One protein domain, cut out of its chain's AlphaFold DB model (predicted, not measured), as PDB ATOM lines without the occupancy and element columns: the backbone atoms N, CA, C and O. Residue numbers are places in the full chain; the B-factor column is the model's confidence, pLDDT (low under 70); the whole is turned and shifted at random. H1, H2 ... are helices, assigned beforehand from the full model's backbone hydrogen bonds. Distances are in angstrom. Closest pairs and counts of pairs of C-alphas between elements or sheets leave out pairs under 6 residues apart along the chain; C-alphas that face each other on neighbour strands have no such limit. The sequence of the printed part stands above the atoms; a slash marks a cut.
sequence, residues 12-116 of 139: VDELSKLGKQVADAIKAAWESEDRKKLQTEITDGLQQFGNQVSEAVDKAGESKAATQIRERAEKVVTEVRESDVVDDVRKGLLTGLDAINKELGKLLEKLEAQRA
ATOM      1  N   VAL A  12      96.037 133.086  97.746       71.50
ATOM      2  CA  VAL A  12      97.267 133.255  96.964       71.50
ATOM      3  C   VAL A  12      98.004 131.929  96.762       71.50
ATOM      4  O   VAL A  12      98.487 131.664  95.660       71.50
ATOM      5  N   ASP A  13      98.065 131.075  97.787       73.81
ATOM      6  CA  ASP A  13      98.717 129.764  97.693       73.81
ATOM      7  C   ASP A  13      97.948 128.837  96.741       73.81
ATOM      8  O   ASP A  13      98.546 128.157  95.905       73.81
ATOM      9  N   GLU A  14      96.613 128.848  96.811       80.12
ATOM     10  CA  GLU A  14      95.759 128.062  95.911       80.12
ATOM     11  C   GLU A  14      95.823 128.577  94.462       80.12
ATOM     12  O   GLU A  14      95.914 127.773  93.533       80.12
ATOM     13  N   LEU A  15      95.871 129.899  94.247       75.50
ATOM     14  CA  LEU A  15      96.102 130.504  92.925       75.50
ATOM     15  C   LEU A  15      97.470 130.118  92.350       75.50
ATOM     16  O   LEU A  15      97.568 129.744  91.180       75.50
ATOM     17  N   SER A  16      98.518 130.159  93.174       71.25
ATOM     18  CA  SER A  16      99.876 129.770  92.771       71.25
ATOM     19  C   SER A  16      99.944 128.290  92.394       71.25
ATOM     20  O   SER A  16     100.539 127.913  91.380       71.25
ATOM     21  N   LYS A  17      99.282 127.433  93.176       76.50
ATOM     22  CA  LYS A  17      99.179 125.996  92.913       76.50
ATOM     23  C   LYS A  17      98.395 125.699  91.637       76.50
ATOM     24  O   LYS A  17      98.848 124.881  90.837       76.50
ATOM     25  N   LEU A  18      97.269 126.375  91.420       78.81
ATOM     26  CA  LEU A  18      96.478 126.250  90.199       78.81
ATOM     27  C   LEU A  18      97.306 126.655  88.973       78.81
ATOM     28  O   LEU A  18      97.354 125.915  87.994       78.81
ATOM     29  N   GLY A  19      98.017 127.785  89.052       76.50
ATOM     30  CA  GLY A  19      98.909 128.241  87.986       76.50
ATOM     31  C   GLY A  19      99.980 127.206  87.644       76.50
ATOM     32  O   GLY A  19     100.215 126.920  86.472       76.50
ATOM     33  N   LYS A  20     100.568 126.570  88.664       76.94
ATOM     34  CA  LYS A  20     101.537 125.485  88.473       76.94
ATOM     35  C   LYS A  20     100.921 124.259  87.795       76.94
ATOM     36  O   LYS A  20     101.494 123.755  86.837       76.94
ATOM     37  N   GLN A  21      99.741 123.821  88.231       77.25
ATOM     38  CA  GLN A  21      99.042 122.677  87.630       77.25
ATOM     39  C   GLN A  21      98.664 122.925  86.164       77.25
ATOM     40  O   GLN A  21      98.797 122.031  85.332       77.25
ATOM     41  N   VAL A  22      98.231 124.143  85.834       77.25
ATOM     42  CA  VAL A  22      97.942 124.545  84.452       77.25
ATOM     43  C   VAL A  22      99.222 124.563  83.614       77.25
ATOM     44  O   VAL A  22      99.227 124.036  82.503       77.25
ATOM     45  N   ALA A  23     100.321 125.105  84.146       74.50
ATOM     46  CA  ALA A  23     101.608 125.118  83.454       74.50
ATOM     47  C   ALA A  23     102.124 123.697  83.167       74.50
ATOM     48  O   ALA A  23     102.566 123.415  82.053       74.50
ATOM     49  N   ASP A  24     102.014 122.794  84.142       75.69
ATOM     50  CA  ASP A  24     102.406 121.392  83.992       75.69
ATOM     51  C   ASP A  24     101.528 120.671  82.953       75.69
ATOM     52  O   ASP A  24     102.046 119.921  82.125       75.69
ATOM     53  N   ALA A  25     100.218 120.940  82.929       80.00
ATOM     54  CA  ALA A  25      99.302 120.380  81.937       80.00
ATOM     55  C   ALA A  25      99.614 120.870  80.512       80.00
ATOM     56  O   ALA A  25      99.660 120.065  79.581       80.00
ATOM     57  N   ILE A  26      99.887 122.168  80.342       75.38
ATOM     58  CA  ILE A  26     100.306 122.737  79.054       75.38
ATOM     59  C   ILE A  26     101.631 122.116  78.612       75.38
ATOM     60  O   ILE A  26     101.770 121.735  77.452       75.38
ATOM     61  N   LYS A  27     102.592 121.960  79.531       76.44
ATOM     62  CA  LYS A  27     103.879 121.326  79.237       76.44
ATOM     63  C   LYS A  27     103.708 119.874  78.783       76.44
ATOM     64  O   LYS A  27     104.278 119.499  77.763       76.44
ATOM     65  N   ALA A  28     102.898 119.088  79.490       78.94
ATOM     66  CA  ALA A  28     102.613 117.703  79.127       78.94
ATOM     67  C   ALA A  28     101.901 117.598  77.765       78.94
ATOM     68  O   ALA A  28     102.258 116.755  76.943       78.94
ATOM     69  N   ALA A  29     100.944 118.488  77.491       76.25
ATOM     70  CA  ALA A  29     100.278 118.562  76.193       76.25
ATOM     71  C   ALA A  29     101.254 118.953  75.065       76.25
ATOM     72  O   ALA A  29     101.149 118.443  73.951       76.25
ATOM     73  N   TRP A  30     102.244 119.803  75.350       74.88
ATOM     74  CA  TRP A  30     103.265 120.231  74.388       74.88
ATOM     75  C   TRP A  30     104.314 119.155  74.078       74.88
ATOM     76  O   TRP A  30     104.854 119.115  72.974       74.88
ATOM     77  N   GLU A  31     104.631 118.289  75.040       78.31
ATOM     78  CA  GLU A  31     105.555 117.158  74.849       78.31
ATOM     79  C   GLU A  31     104.900 115.981  74.099       78.31
ATOM     80  O   GLU A  31     105.596 115.062  73.665       78.31
ATOM     81  N   SER A  32     103.580 116.027  73.890       78.12
ATOM     82  CA  SER A  32     102.832 115.026  73.125       78.12
ATOM     83  C   SER A  32     103.047 115.136  71.605       78.12
ATOM     84  O   SER A  32     103.547 116.135  71.076       78.12
ATOM     85  N   GLU A  33     102.630 114.104  70.865       72.31
ATOM     86  CA  GLU A  33     102.659 114.117  69.394       72.31
ATOM     87  C   GLU A  33     101.734 115.195  68.791       72.31
ATOM     88  O   GLU A  33     101.990 115.686  67.689       72.31
ATOM     89  N   ASP A  34     100.742 115.660  69.558       74.00
ATOM     90  CA  ASP A  34      99.758 116.671  69.159       74.00
ATOM     91  C   ASP A  34     100.265 118.120  69.286       74.00
ATOM     92  O   ASP A  34      99.509 119.071  69.067       74.00
ATOM     93  N   ARG A  35     101.558 118.330  69.572       76.62
ATOM     94  CA  ARG A  35     102.161 119.668  69.742       76.62
ATOM     95  C   ARG A  35     101.866 120.646  68.603       76.62
ATOM     96  O   ARG A  35     101.716 121.838  68.844       76.62
ATOM     97  N   LYS A  36     101.764 120.154  67.361       72.69
ATOM     98  CA  LYS A  36     101.444 120.990  66.190       72.69
ATOM     99  C   LYS A  36     100.022 121.541  66.270       72.69
ATOM    100  O   LYS A  36      99.812 122.712  65.986       72.69
ATOM    101  N   LYS A  37      99.063 120.712  66.690       79.50
ATOM    102  CA  LYS A  37      97.667 121.121  66.884       79.50
ATOM    103  C   LYS A  37      97.564 122.137  68.019       79.50
ATOM    104  O   LYS A  37      96.927 123.169  67.851       79.50
ATOM    105  N   LEU A  38      98.264 121.883  69.125       78.19
ATOM    106  CA  LEU A  38      98.316 122.796  70.268       78.19
ATOM    107  C   LEU A  38      98.939 124.154  69.901       78.19
ATOM    108  O   LEU A  38      98.431 125.197  70.301       78.19
ATOM    109  N   GLN A  39     100.010 124.157  69.104       73.94
ATOM    110  CA  GLN A  39     100.630 125.381  68.596       73.94
ATOM    111  C   GLN A  39      99.646 126.211  67.761       73.94
ATOM    112  O   GLN A  39      99.567 127.425  67.952       73.94
ATOM    113  N   THR A  40      98.906 125.574  66.848       78.12
ATOM    114  CA  THR A  40      97.887 126.252  66.035       78.12
ATOM    115  C   THR A  40      96.793 126.842  66.920       78.12
ATOM    116  O   THR A  40      96.533 128.035  66.833       78.12
ATOM    117  N   GLU A  41      96.239 126.060  67.849       80.62
ATOM    118  CA  GLU A  41      95.182 126.528  68.756       80.62
ATOM    119  C   GLU A  41      95.631 127.710  69.636       80.62
ATOM    120  O   GLU A  41      94.870 128.654  69.848       80.62
ATOM    121  N   ILE A  42      96.879 127.705  70.118       75.94
ATOM    122  CA  ILE A  42      97.441 128.810  70.913       75.94
ATOM    123  C   ILE A  42      97.684 130.052  70.056       75.94
ATOM    124  O   ILE A  42      97.406 131.165  70.502       75.94
ATOM    125  N   THR A  43      98.190 129.875  68.836       72.31
ATOM    126  CA  THR A  43      98.422 130.988  67.905       72.31
ATOM    127  C   THR A  43      97.099 131.655  67.534       72.31
ATOM    128  O   THR A  43      96.972 132.872  67.670       72.31
ATOM    129  N   ASP A  44      96.093 130.857  67.176       77.88
ATOM    130  CA  ASP A  44      94.753 131.332  66.829       77.88
ATOM    131  C   ASP A  44      94.088 132.031  68.024       77.88
ATOM    132  O   ASP A  44      93.536 133.126  67.887       77.88
ATOM    133  N   GLY A  45      94.199 131.452  69.226       76.69
ATOM    134  CA  GLY A  45      93.662 132.034  70.456       76.69
ATOM    135  C   GLY A  45      94.309 133.374  70.822       76.69
ATOM    136  O   GLY A  45      93.607 134.318  71.191       76.69
ATOM    137  N   LEU A  46      95.632 133.495  70.677       75.94
ATOM    138  CA  LEU A  46      96.358 134.748  70.910       75.94
ATOM    139  C   LEU A  46      96.013 135.815  69.867       75.94
ATOM    140  O   LEU A  46      95.829 136.977  70.235       75.94
ATOM    141  N   GLN A  47      95.879 135.440  68.591       74.62
ATOM    142  CA  GLN A  47      95.420 136.363  67.551       74.62
ATOM    143  C   GLN A  47      94.000 136.853  67.832       74.62
ATOM    144  O   GLN A  47      93.739 138.055  67.768       74.62
ATOM    145  N   GLN A  48      93.084 135.953  68.195       77.31
ATOM    146  CA  GLN A  48      91.713 136.319  68.532       77.31
ATOM    147  C   GLN A  48      91.659 137.245  69.753       77.31
ATOM    148  O   GLN A  48      90.959 138.256  69.721       77.31
ATOM    149  N   PHE A  49      92.424 136.944  70.804       78.62
ATOM    150  CA  PHE A  49      92.519 137.794  71.986       78.62
ATOM    151  C   PHE A  49      93.088 139.179  71.650       78.62
ATOM    152  O   PHE A  49      92.511 140.193  72.039       78.62
ATOM    153  N   GLY A  50      94.175 139.238  70.875       73.38
ATOM    154  CA  GLY A  50      94.765 140.495  70.412       73.38
ATOM    155  C   GLY A  50      93.774 141.340  69.613       73.38
ATOM    156  O   GLY A  50      93.653 142.541  69.856       73.38
ATOM    157  N   ASN A  51      92.997 140.706  68.733       75.50
ATOM    158  CA  ASN A  51      91.939 141.370  67.977       75.50
ATOM    159  C   ASN A  51      90.845 141.916  68.898       75.50
ATOM    160  O   ASN A  51      90.465 143.072  68.755       75.50
ATOM    161  N   GLN A  52      90.380 141.134  69.876       78.12
ATOM    162  CA  GLN A  52      89.365 141.576  70.840       78.12
ATOM    163  C   GLN A  52      89.854 142.744  71.705       78.12
ATOM    164  O   GLN A  52      89.100 143.684  71.951       78.12
ATOM    165  N   VAL A  53      91.117 142.714  72.139       75.44
ATOM    166  CA  VAL A  53      91.737 143.820  72.881       75.44
ATOM    167  C   VAL A  53      91.860 145.056  71.995       75.44
ATOM    168  O   VAL A  53      91.478 146.139  72.426       75.44
ATOM    169  N   SER A  54      92.335 144.909  70.754       68.06
ATOM    170  CA  SER A  54      92.431 146.028  69.810       68.06
ATOM    171  C   SER A  54      91.060 146.625  69.520       68.06
ATOM    172  O   SER A  54      90.918 147.838  69.518       68.06
ATOM    173  N   GLU A  55      90.035 145.796  69.341       74.38
ATOM    174  CA  GLU A  55      88.671 146.245  69.081       74.38
ATOM    175  C   GLU A  55      88.060 146.943  70.305       74.38
ATOM    176  O   GLU A  55      87.349 147.935  70.162       74.38
ATOM    177  N   ALA A  56      88.357 146.472  71.521       71.75
ATOM    178  CA  ALA A  56      87.955 147.136  72.757       71.75
ATOM    179  C   ALA A  56      88.669 148.485  72.945       71.75
ATOM    180  O   ALA A  56      88.040 149.451  73.370       71.75
ATOM    181  N   VAL A  57      89.955 148.565  72.596       66.56
ATOM    182  CA  VAL A  57      90.750 149.802  72.628       66.56
ATOM    183  C   VAL A  57      90.265 150.794  71.567       66.56
ATOM    184  O   VAL A  57      90.045 151.958  71.891       66.56
ATOM    185  N   ASP A  58      90.019 150.334  70.339       66.31
ATOM    186  CA  ASP A  58      89.482 151.143  69.240       66.31
ATOM    187  C   ASP A  58      88.060 151.648  69.578       66.31
ATOM    188  O   ASP A  58      87.739 152.811  69.329       66.31
ATOM    189  N   LYS A  59      87.221 150.828  70.236       65.81
ATOM    190  CA  LYS A  59      85.892 151.233  70.747       65.81
ATOM    191  C   LYS A  59      85.959 152.180  71.951       65.81
ATOM    192  O   LYS A  59      85.040 152.976  72.131       65.81
ATOM    193  N   ALA A  60      87.009 152.104  72.773       63.44
ATOM    194  CA  ALA A  60      87.221 152.991  73.921       63.44
ATOM    195  C   ALA A  60      87.754 154.384  73.520       63.44
ATOM    196  O   ALA A  60      87.718 155.308  74.336       63.44
ATOM    197  N   GLY A  61      88.179 154.560  72.265       51.88
ATOM    198  CA  GLY A  61      88.421 155.853  71.627       51.88
ATOM    199  C   GLY A  61      89.784 155.962  70.945       51.88
ATOM    200  O   GLY A  61      90.762 155.346  71.371       51.88
ATOM    201  N   GLU A  62      89.854 156.822  69.920       59.56
ATOM    202  CA  GLU A  62      91.059 157.261  69.192       59.56
ATOM    203  C   GLU A  62      92.036 158.025  70.114       59.56
ATOM    204  O   GLU A  62      92.320 159.212  69.951       59.56
ATOM    205  N   SER A  63      92.541 157.375  71.158       59.62
ATOM    206  CA  SER A  63      93.565 157.950  72.018       59.62
ATOM    207  C   SER A  63      94.941 157.741  71.384       59.62
ATOM    208  O   SER A  63      95.234 156.687  70.819       59.62
ATOM    209  N   LYS A  64      95.853 158.706  71.551       57.91
ATOM    210  CA  LYS A  64      97.268 158.562  71.143       57.91
ATOM    211  C   LYS A  64      97.952 157.316  71.728       57.91
ATOM    212  O   LYS A  64      98.987 156.897  71.213       57.91
ATOM    213  N   ALA A  65      97.416 156.750  72.813       57.22
ATOM    214  CA  ALA A  65      97.905 155.507  73.399       57.22
ATOM    215  C   ALA A  65      97.527 154.284  72.544       57.22
ATOM    216  O   ALA A  65      98.368 153.410  72.353       57.22
ATOM    217  N   ALA A  66      96.325 154.260  71.960       60.28
ATOM    218  CA  ALA A  66      95.883 153.206  71.044       60.28
ATOM    219  C   ALA A  66      96.747 153.162  69.773       60.28
ATOM    220  O   ALA A  66      97.244 152.102  69.396       60.28
ATOM    221  N   THR A  67      97.022 154.323  69.166       63.22
ATOM    222  CA  THR A  67      97.886 154.430  67.976       63.22
ATOM    223  C   THR A  67      99.314 153.950  68.255       63.22
ATOM    224  O   THR A  67      99.878 153.209  67.457       63.22
ATOM    225  N   GLN A  68      99.885 154.300  69.414       63.75
ATOM    226  CA  GLN A  68     101.224 153.837  69.802       63.75
ATOM    227  C   GLN A  68     101.281 152.335  70.090       63.75
ATOM    228  O   GLN A  68     102.296 151.700  69.813       63.75
ATOM    229  N   ILE A  69     100.220 151.756  70.658       65.06
ATOM    230  CA  ILE A  69     100.127 150.305  70.850       65.06
ATOM    231  C   ILE A  69     100.047 149.604  69.489       65.06
ATOM    232  O   ILE A  69     100.749 148.615  69.288       65.06
ATOM    233  N   ARG A  70      99.285 150.155  68.534       63.78
ATOM    234  CA  ARG A  70      99.170 149.633  67.165       63.78
ATOM    235  C   ARG A  70     100.509 149.647  66.419       63.78
ATOM    236  O   ARG A  70     100.927 148.606  65.927       63.78
ATOM    237  N   GLU A  71     101.233 150.768  66.424       64.94
ATOM    238  CA  GLU A  71     102.569 150.863  65.801       64.94
ATOM    239  C   GLU A  71     103.588 149.899  66.430       64.94
ATOM    240  O   GLU A  71     104.439 149.332  65.742       64.94
ATOM    241  N   ARG A  72     103.523 149.700  67.753       59.06
ATOM    242  CA  ARG A  72     104.391 148.736  68.445       59.06
ATOM    243  C   ARG A  72     104.016 147.296  68.111       59.06
ATOM    244  O   ARG A  72     104.921 146.481  67.974       59.06
ATOM    245  N   ALA A  73     102.729 146.995  67.952       60.81
ATOM    246  CA  ALA A  73     102.251 145.677  67.545       60.81
ATOM    247  C   ALA A  73     102.650 145.345  66.097       60.81
ATOM    248  O   ALA A  73     103.153 144.253  65.848       60.81
ATOM    249  N   GLU A  74     102.532 146.294  65.160       55.81
ATOM    250  CA  GLU A  74     102.979 146.112  63.768       55.81
ATOM    251  C   GLU A  74     104.490 145.845  63.668       55.81
ATOM    252  O   GLU A  74     104.929 145.017  62.868       55.81
ATOM    253  N   LYS A  75     105.294 146.468  64.540       54.44
ATOM    254  CA  LYS A  75     106.744 146.223  64.629       54.44
ATOM    255  C   LYS A  75     107.130 144.830  65.127       54.44
ATOM    256  O   LYS A  75     108.261 144.418  64.901       54.44
ATOM    257  N   VAL A  76     106.234 144.121  65.810       54.88
ATOM    258  CA  VAL A  76     106.496 142.765  66.324       54.88
ATOM    259  C   VAL A  76     106.168 141.693  65.274       54.88
ATOM    260  O   VAL A  76     106.661 140.577  65.366       54.88
ATOM    261  N   VAL A  77     105.402 142.029  64.229       50.72
ATOM    262  CA  VAL A  77     104.973 141.074  63.186       50.72
ATOM    263  C   VAL A  77     106.055 140.818  62.122       50.72
ATOM    264  O   VAL A  77     105.957 139.868  61.347       50.72
ATOM    265  N   THR A  78     107.127 141.611  62.075       51.22
ATOM    266  CA  THR A  78     108.171 141.492  61.042       51.22
ATOM    267  C   THR A  78     109.371 140.668  61.505       51.22
ATOM    268  O   THR A  78     110.440 141.205  61.738       51.22
ATOM    269  N   GLU A  79     109.174 139.356  61.639       53.62
ATOM    270  CA  GLU A  79     110.138 138.278  61.339       53.62
ATOM    271  C   GLU A  79     109.602 136.978  61.937       53.62
ATOM    272  O   GLU A  79     109.877 136.630  63.078       53.62
ATOM    273  N   VAL A  80     108.813 136.241  61.159       51.69
ATOM    274  CA  VAL A  80     108.472 134.858  61.487       51.69
ATOM    275  C   VAL A  80     108.724 134.043  60.226       51.69
ATOM    276  O   VAL A  80     107.916 134.030  59.298       51.69
ATOM    277  N   ARG A  81     109.907 133.423  60.142       49.72
ATOM    278  CA  ARG A  81     110.180 132.406  59.123       49.72
ATOM    279  C   ARG A  81     109.446 131.134  59.528       49.72
ATOM    280  O   ARG A  81     109.590 130.654  60.644       49.72
ATOM    281  N   GLU A  82     108.703 130.570  58.585       51.00
ATOM    282  CA  GLU A  82     107.774 129.435  58.727       51.00
ATOM    283  C   GLU A  82     108.380 128.157  59.360       51.00
ATOM    284  O   GLU A  82     107.650 127.251  59.755       51.00
ATOM    285  N   SER A  83     109.710 128.077  59.495       49.44
ATOM    286  CA  SER A  83     110.446 126.939  60.070       49.44
ATOM    287  C   SER A  83     110.856 127.109  61.545       49.44
ATOM    288  O   SER A  83     111.054 126.095  62.209       49.44
ATOM    289  N   ASP A  84     110.921 128.339  62.073       55.25
ATOM    290  CA  ASP A  84     111.303 128.653  63.472       55.25
ATOM    291  C   ASP A  84     110.084 128.907  64.388       55.25
ATOM    292  O   ASP A  84     110.190 128.950  65.614       55.25
ATOM    293  N   VAL A  85     108.884 128.985  63.801       60.91
ATOM    294  CA  VAL A  85     107.638 129.415  64.468       60.91
ATOM    295  C   VAL A  85     107.295 128.592  65.711       60.91
ATOM    296  O   VAL A  85     106.747 129.123  66.670       60.91
ATOM    297  N   VAL A  86     107.601 127.292  65.725       61.91
ATOM    298  CA  VAL A  86     107.243 126.410  66.853       61.91
ATOM    299  C   VAL A  86     108.065 126.736  68.100       61.91
ATOM    300  O   VAL A  86     107.515 126.845  69.200       61.91
ATOM    301  N   ASP A  87     109.378 126.890  67.928       65.94
ATOM    302  CA  ASP A  87     110.283 127.227  69.025       65.94
ATOM    303  C   ASP A  87     110.108 128.688  69.445       65.94
ATOM    304  O   ASP A  87     110.148 128.982  70.642       65.94
ATOM    305  N   ASP A  88     109.797 129.585  68.508       69.88
ATOM    306  CA  ASP A  88     109.504 130.987  68.804       69.88
ATOM    307  C   ASP A  88     108.205 131.164  69.596       69.88
ATOM    308  O   ASP A  88     108.191 131.905  70.581       69.88
ATOM    309  N   VAL A  89     107.132 130.433  69.262       71.81
ATOM    310  CA  VAL A  89     105.881 130.456  70.045       71.81
ATOM    311  C   VAL A  89     106.148 129.958  71.464       71.81
ATOM    312  O   VAL A  89     105.736 130.596  72.434       71.81
ATOM    313  N   ARG A  90     106.890 128.853  71.612       70.75
ATOM    314  CA  ARG A  90     107.264 128.314  72.927       70.75
ATOM    315  C   ARG A  90     108.062 129.334  73.739       70.75
ATOM    316  O   ARG A  90     107.783 129.547  74.919       70.75
ATOM    317  N   LYS A  91     109.065 129.958  73.125       73.19
ATOM    318  CA  LYS A  91     109.962 130.917  73.777       73.19
ATOM    319  C   LYS A  91     109.233 132.212  74.142       73.19
ATOM    320  O   LYS A  91     109.424 132.723  75.247       73.19
ATOM    321  N   GLY A  92     108.351 132.695  73.269       72.50
ATOM    322  CA  GLY A  92     107.474 133.837  73.518       72.50
ATOM    323  C   GLY A  92     106.501 133.578  74.668       72.50
ATOM    324  O   GLY A  92     106.385 134.408  75.568       72.50
ATOM    325  N   LEU A  93     105.887 132.393  74.707       71.56
ATOM    326  CA  LEU A  93     104.973 132.004  75.780       71.56
ATOM    327  C   LEU A  93     105.693 131.886  77.131       71.56
ATOM    328  O   LEU A  93     105.221 132.432  78.123       71.56
ATOM    329  N   LEU A  94     106.867 131.243  77.169       71.69
ATOM    330  CA  LEU A  94     107.693 131.165  78.380       71.69
ATOM    331  C   LEU A  94     108.107 132.553  78.880       71.69
ATOM    332  O   LEU A  94     108.047 132.816  80.078       71.69
ATOM    333  N   THR A  95     108.477 133.449  77.967       75.75
ATOM    334  CA  THR A  95     108.847 134.830  78.305       75.75
ATOM    335  C   THR A  95     107.653 135.614  78.856       75.75
ATOM    336  O   THR A  95     107.787 136.320  79.853       75.75
ATOM    337  N   GLY A  96     106.472 135.469  78.246       73.12
ATOM    338  CA  GLY A  96     105.242 136.107  78.717       73.12
ATOM    339  C   GLY A  96     104.811 135.601  80.094       73.12
ATOM    340  O   GLY A  96     104.489 136.398  80.972       73.12
ATOM    341  N   LEU A  97     104.874 134.285  80.313       74.50
ATOM    342  CA  LEU A  97     104.578 133.678  81.611       74.50
ATOM    343  C   LEU A  97     105.561 134.133  82.696       74.50
ATOM    344  O   LEU A  97     105.123 134.454  83.797       74.50
ATOM    345  N   ASP A  98     106.861 134.215  82.397       69.75
ATOM    346  CA  ASP A  98     107.876 134.740  83.324       69.75
ATOM    347  C   ASP A  98     107.595 136.204  83.705       69.75
ATOM    348  O   ASP A  98     107.626 136.562  84.885       69.75
ATOM    349  N   ALA A  99     107.229 137.034  82.722       70.31
ATOM    350  CA  ALA A  99     106.863 138.426  82.954       70.31
ATOM    351  C   ALA A  99     105.630 138.556  83.865       70.31
ATOM    352  O   ALA A  99     105.660 139.326  84.824       70.31
ATOM    353  N   ILE A 100     104.578 137.768  83.617       73.38
ATOM    354  CA  ILE A 100     103.377 137.744  84.466       73.38
ATOM    355  C   ILE A 100     103.739 137.321  85.892       73.38
ATOM    356  O   ILE A 100     103.321 137.969  86.849       73.38
ATOM    357  N   ASN A 101     104.553 136.276  86.046       70.56
ATOM    358  CA  ASN A 101     104.964 135.773  87.357       70.56
ATOM    359  C   ASN A 101     105.737 136.836  88.156       70.56
ATOM    360  O   ASN A 101     105.476 137.046  89.339       70.56
ATOM    361  N   LYS A 102     106.636 137.575  87.493       74.56
ATOM    362  CA  LYS A 102     107.359 138.705  88.097       74.56
ATOM    363  C   LYS A 102     106.429 139.825  88.547       74.56
ATOM    364  O   LYS A 102     106.608 140.351  89.642       74.56
ATOM    365  N   GLU A 103     105.463 140.213  87.722       78.00
ATOM    366  CA  GLU A 103     104.524 141.279  88.081       78.00
ATOM    367  C   GLU A 103     103.592 140.860  89.228       78.00
ATOM    368  O   GLU A 103     103.357 141.651  90.143       78.00
ATOM    369  N   LEU A 104     103.137 139.602  89.247       74.81
ATOM    370  CA  LEU A 104     102.372 139.042  90.366       74.81
ATOM    371  C   LEU A 104     103.193 138.991  91.662       74.81
ATOM    372  O   LEU A 104     102.680 139.376  92.709       74.81
ATOM    373  N   GLY A 105     104.470 138.598  91.598       73.19
ATOM    374  CA  GLY A 105     105.371 138.621  92.754       73.19
ATOM    375  C   GLY A 105     105.516 140.023  93.350       73.19
ATOM    376  O   GLY A 105     105.344 140.208  94.549       73.19
ATOM    377  N   LYS A 106     105.708 141.042  92.502       77.75
ATOM    378  CA  LYS A 106     105.769 142.448  92.943       77.75
ATOM    379  C   LYS A 106     104.462 142.930  93.570       77.75
ATOM    380  O   LYS A 106     104.481 143.731  94.501       77.75
ATOM    381  N   LEU A 107     103.316 142.515  93.025       75.88
ATOM    382  CA  LEU A 107     102.007 142.823  93.607       75.88
ATOM    383  C   LEU A 107     101.878 142.198  94.997       75.88
ATOM    384  O   LEU A 107     101.400 142.863  95.911       75.88
ATOM    385  N   LEU A 108     102.352 140.965  95.162       76.56
ATOM    386  CA  LEU A 108     102.314 140.266  96.437       76.56
ATOM    387  C   LEU A 108     103.202 140.942  97.486       76.56
ATOM    388  O   LEU A 108     102.707 141.282  98.554       76.56
ATOM    389  N   GLU A 109     104.452 141.260  97.140       78.88
ATOM    390  CA  GLU A 109     105.369 142.005  98.016       78.88
ATOM    391  C   GLU A 109     104.768 143.346  98.460       78.88
ATOM    392  O   GLU A 109     104.880 143.741  99.619       78.88
ATOM    393  N   LYS A 110     104.078 144.053  97.554       77.69
ATOM    394  CA  LYS A 110     103.391 145.308  97.886       77.69
ATOM    395  C   LYS A 110     102.232 145.106  98.852       77.69
ATOM    396  O   LYS A 110     102.001 145.968  99.697       77.69
ATOM    397  N   LEU A 111     101.459 144.033  98.705       77.50
ATOM    398  CA  LEU A 111     100.340 143.732  99.598       77.50
ATOM    399  C   LEU A 111     100.837 143.286 100.978       77.50
ATOM    400  O   LEU A 111     100.292 143.718 101.989       77.50
ATOM    401  N   GLU A 112     101.907 142.495 101.033       75.75
ATOM    402  CA  GLU A 112     102.563 142.101 102.282       75.75
ATOM    403  C   GLU A 112     103.181 143.304 103.003       75.75
ATOM    404  O   GLU A 112     102.980 143.469 104.206       75.75
ATOM    405  N   ALA A 113     103.859 144.195 102.271       74.19
ATOM    406  CA  ALA A 113     104.404 145.431 102.825       74.19
ATOM    407  C   ALA A 113     103.303 146.355 103.373       74.19
ATOM    408  O   ALA A 113     103.464 146.920 104.453       74.19
ATOM    409  N   GLN A 114     102.170 146.482 102.672       71.12
ATOM    410  CA  GLN A 114     101.007 147.237 103.161       71.12
ATOM    411  C   GLN A 114     100.423 146.615 104.435       71.12
ATOM    412  O   GLN A 114     100.205 147.324 105.411       71.12
ATOM    413  N   ARG A 115     100.290 145.286 104.488       70.50
ATOM    414  CA  ARG A 115      99.827 144.572 105.687       70.50
ATOM    415  C   ARG A 115     100.769 144.749 106.885       70.50
ATOM    416  O   ARG A 115     100.301 144.832 108.015       70.50
ATOM    417  N   ALA A 116     102.081 144.813 106.652       64.00
ATOM    418  CA  ALA A 116     103.077 145.064 107.696       64.00
ATOM    419  C   ALA A 116     103.043 146.513 108.219       64.00
ATOM    420  O   ALA A 116     103.350 146.746 109.384       64.00
TER     421      ALA A 116
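What this domain is: This is residues 12 to 116 of the 139 residues of an uncharacterized protein of Chloroflexi bacterium HGW-Chloroflexi-1 (UniProt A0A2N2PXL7). Four helices make a loose, flat V: in one arm H1 and H4 run side by side in opposite directions, and in the other H2 runs out with the shorter H3 folded back beside its far end. H1 and H2 meet at the corner of the V, where the beginning of H4 also meets H2. The 105 printed residues hold four named helices, H1 to H4 in chain order, no named strand, and are all helix by class. The whole is loose, with a radius of gyration of the C-alphas of 17.3 A and spans of 50 by 45 by 21 A.

How they stand to each other: Start with H1, residues 12 to 31, and H2, residues 35 to 60: they only just touch, with 3 pairs of C-alphas within 8 A, and only at the corner, closest at C-alphas 29 and 35, 6.8 A apart. Their lines make a steep tilt of 50 degrees, opposite ways. H3, residues 64 to 74, is close to H2 but not clearly touching, closest at C-alphas 57 and 66, 6.4 A apart, a shallow tilt of 22 degrees, opposite ways. H4, residues 85 to 116, touches H2 with residues 86 to 89 alone, closest at C-alphas 39 and 86, 6.9 A apart, a steep tilt of 57 degrees, the same way. H1 and H4 are near each other; H3 is apart from H1 and from H4. In all four helices every O i to N i+4 pair is within hydrogen-bond range.

Where its parts are: Find C-alpha 12 at (97.267, 133.255, 96.964), where H1 begins its 28.6 A. H2 covers 36.8 A and H3 15.6 A. H4 covers 46.2 A to C-alpha 116 at (103.077, 145.064, 107.696).

The domain as a whole: The C-alphas of Glu 82 and Ala 116, 51.6 A apart, are the farthest. The printed part has no cut and no long link. Residues 57 to 88, among others, have pLDDT under 70.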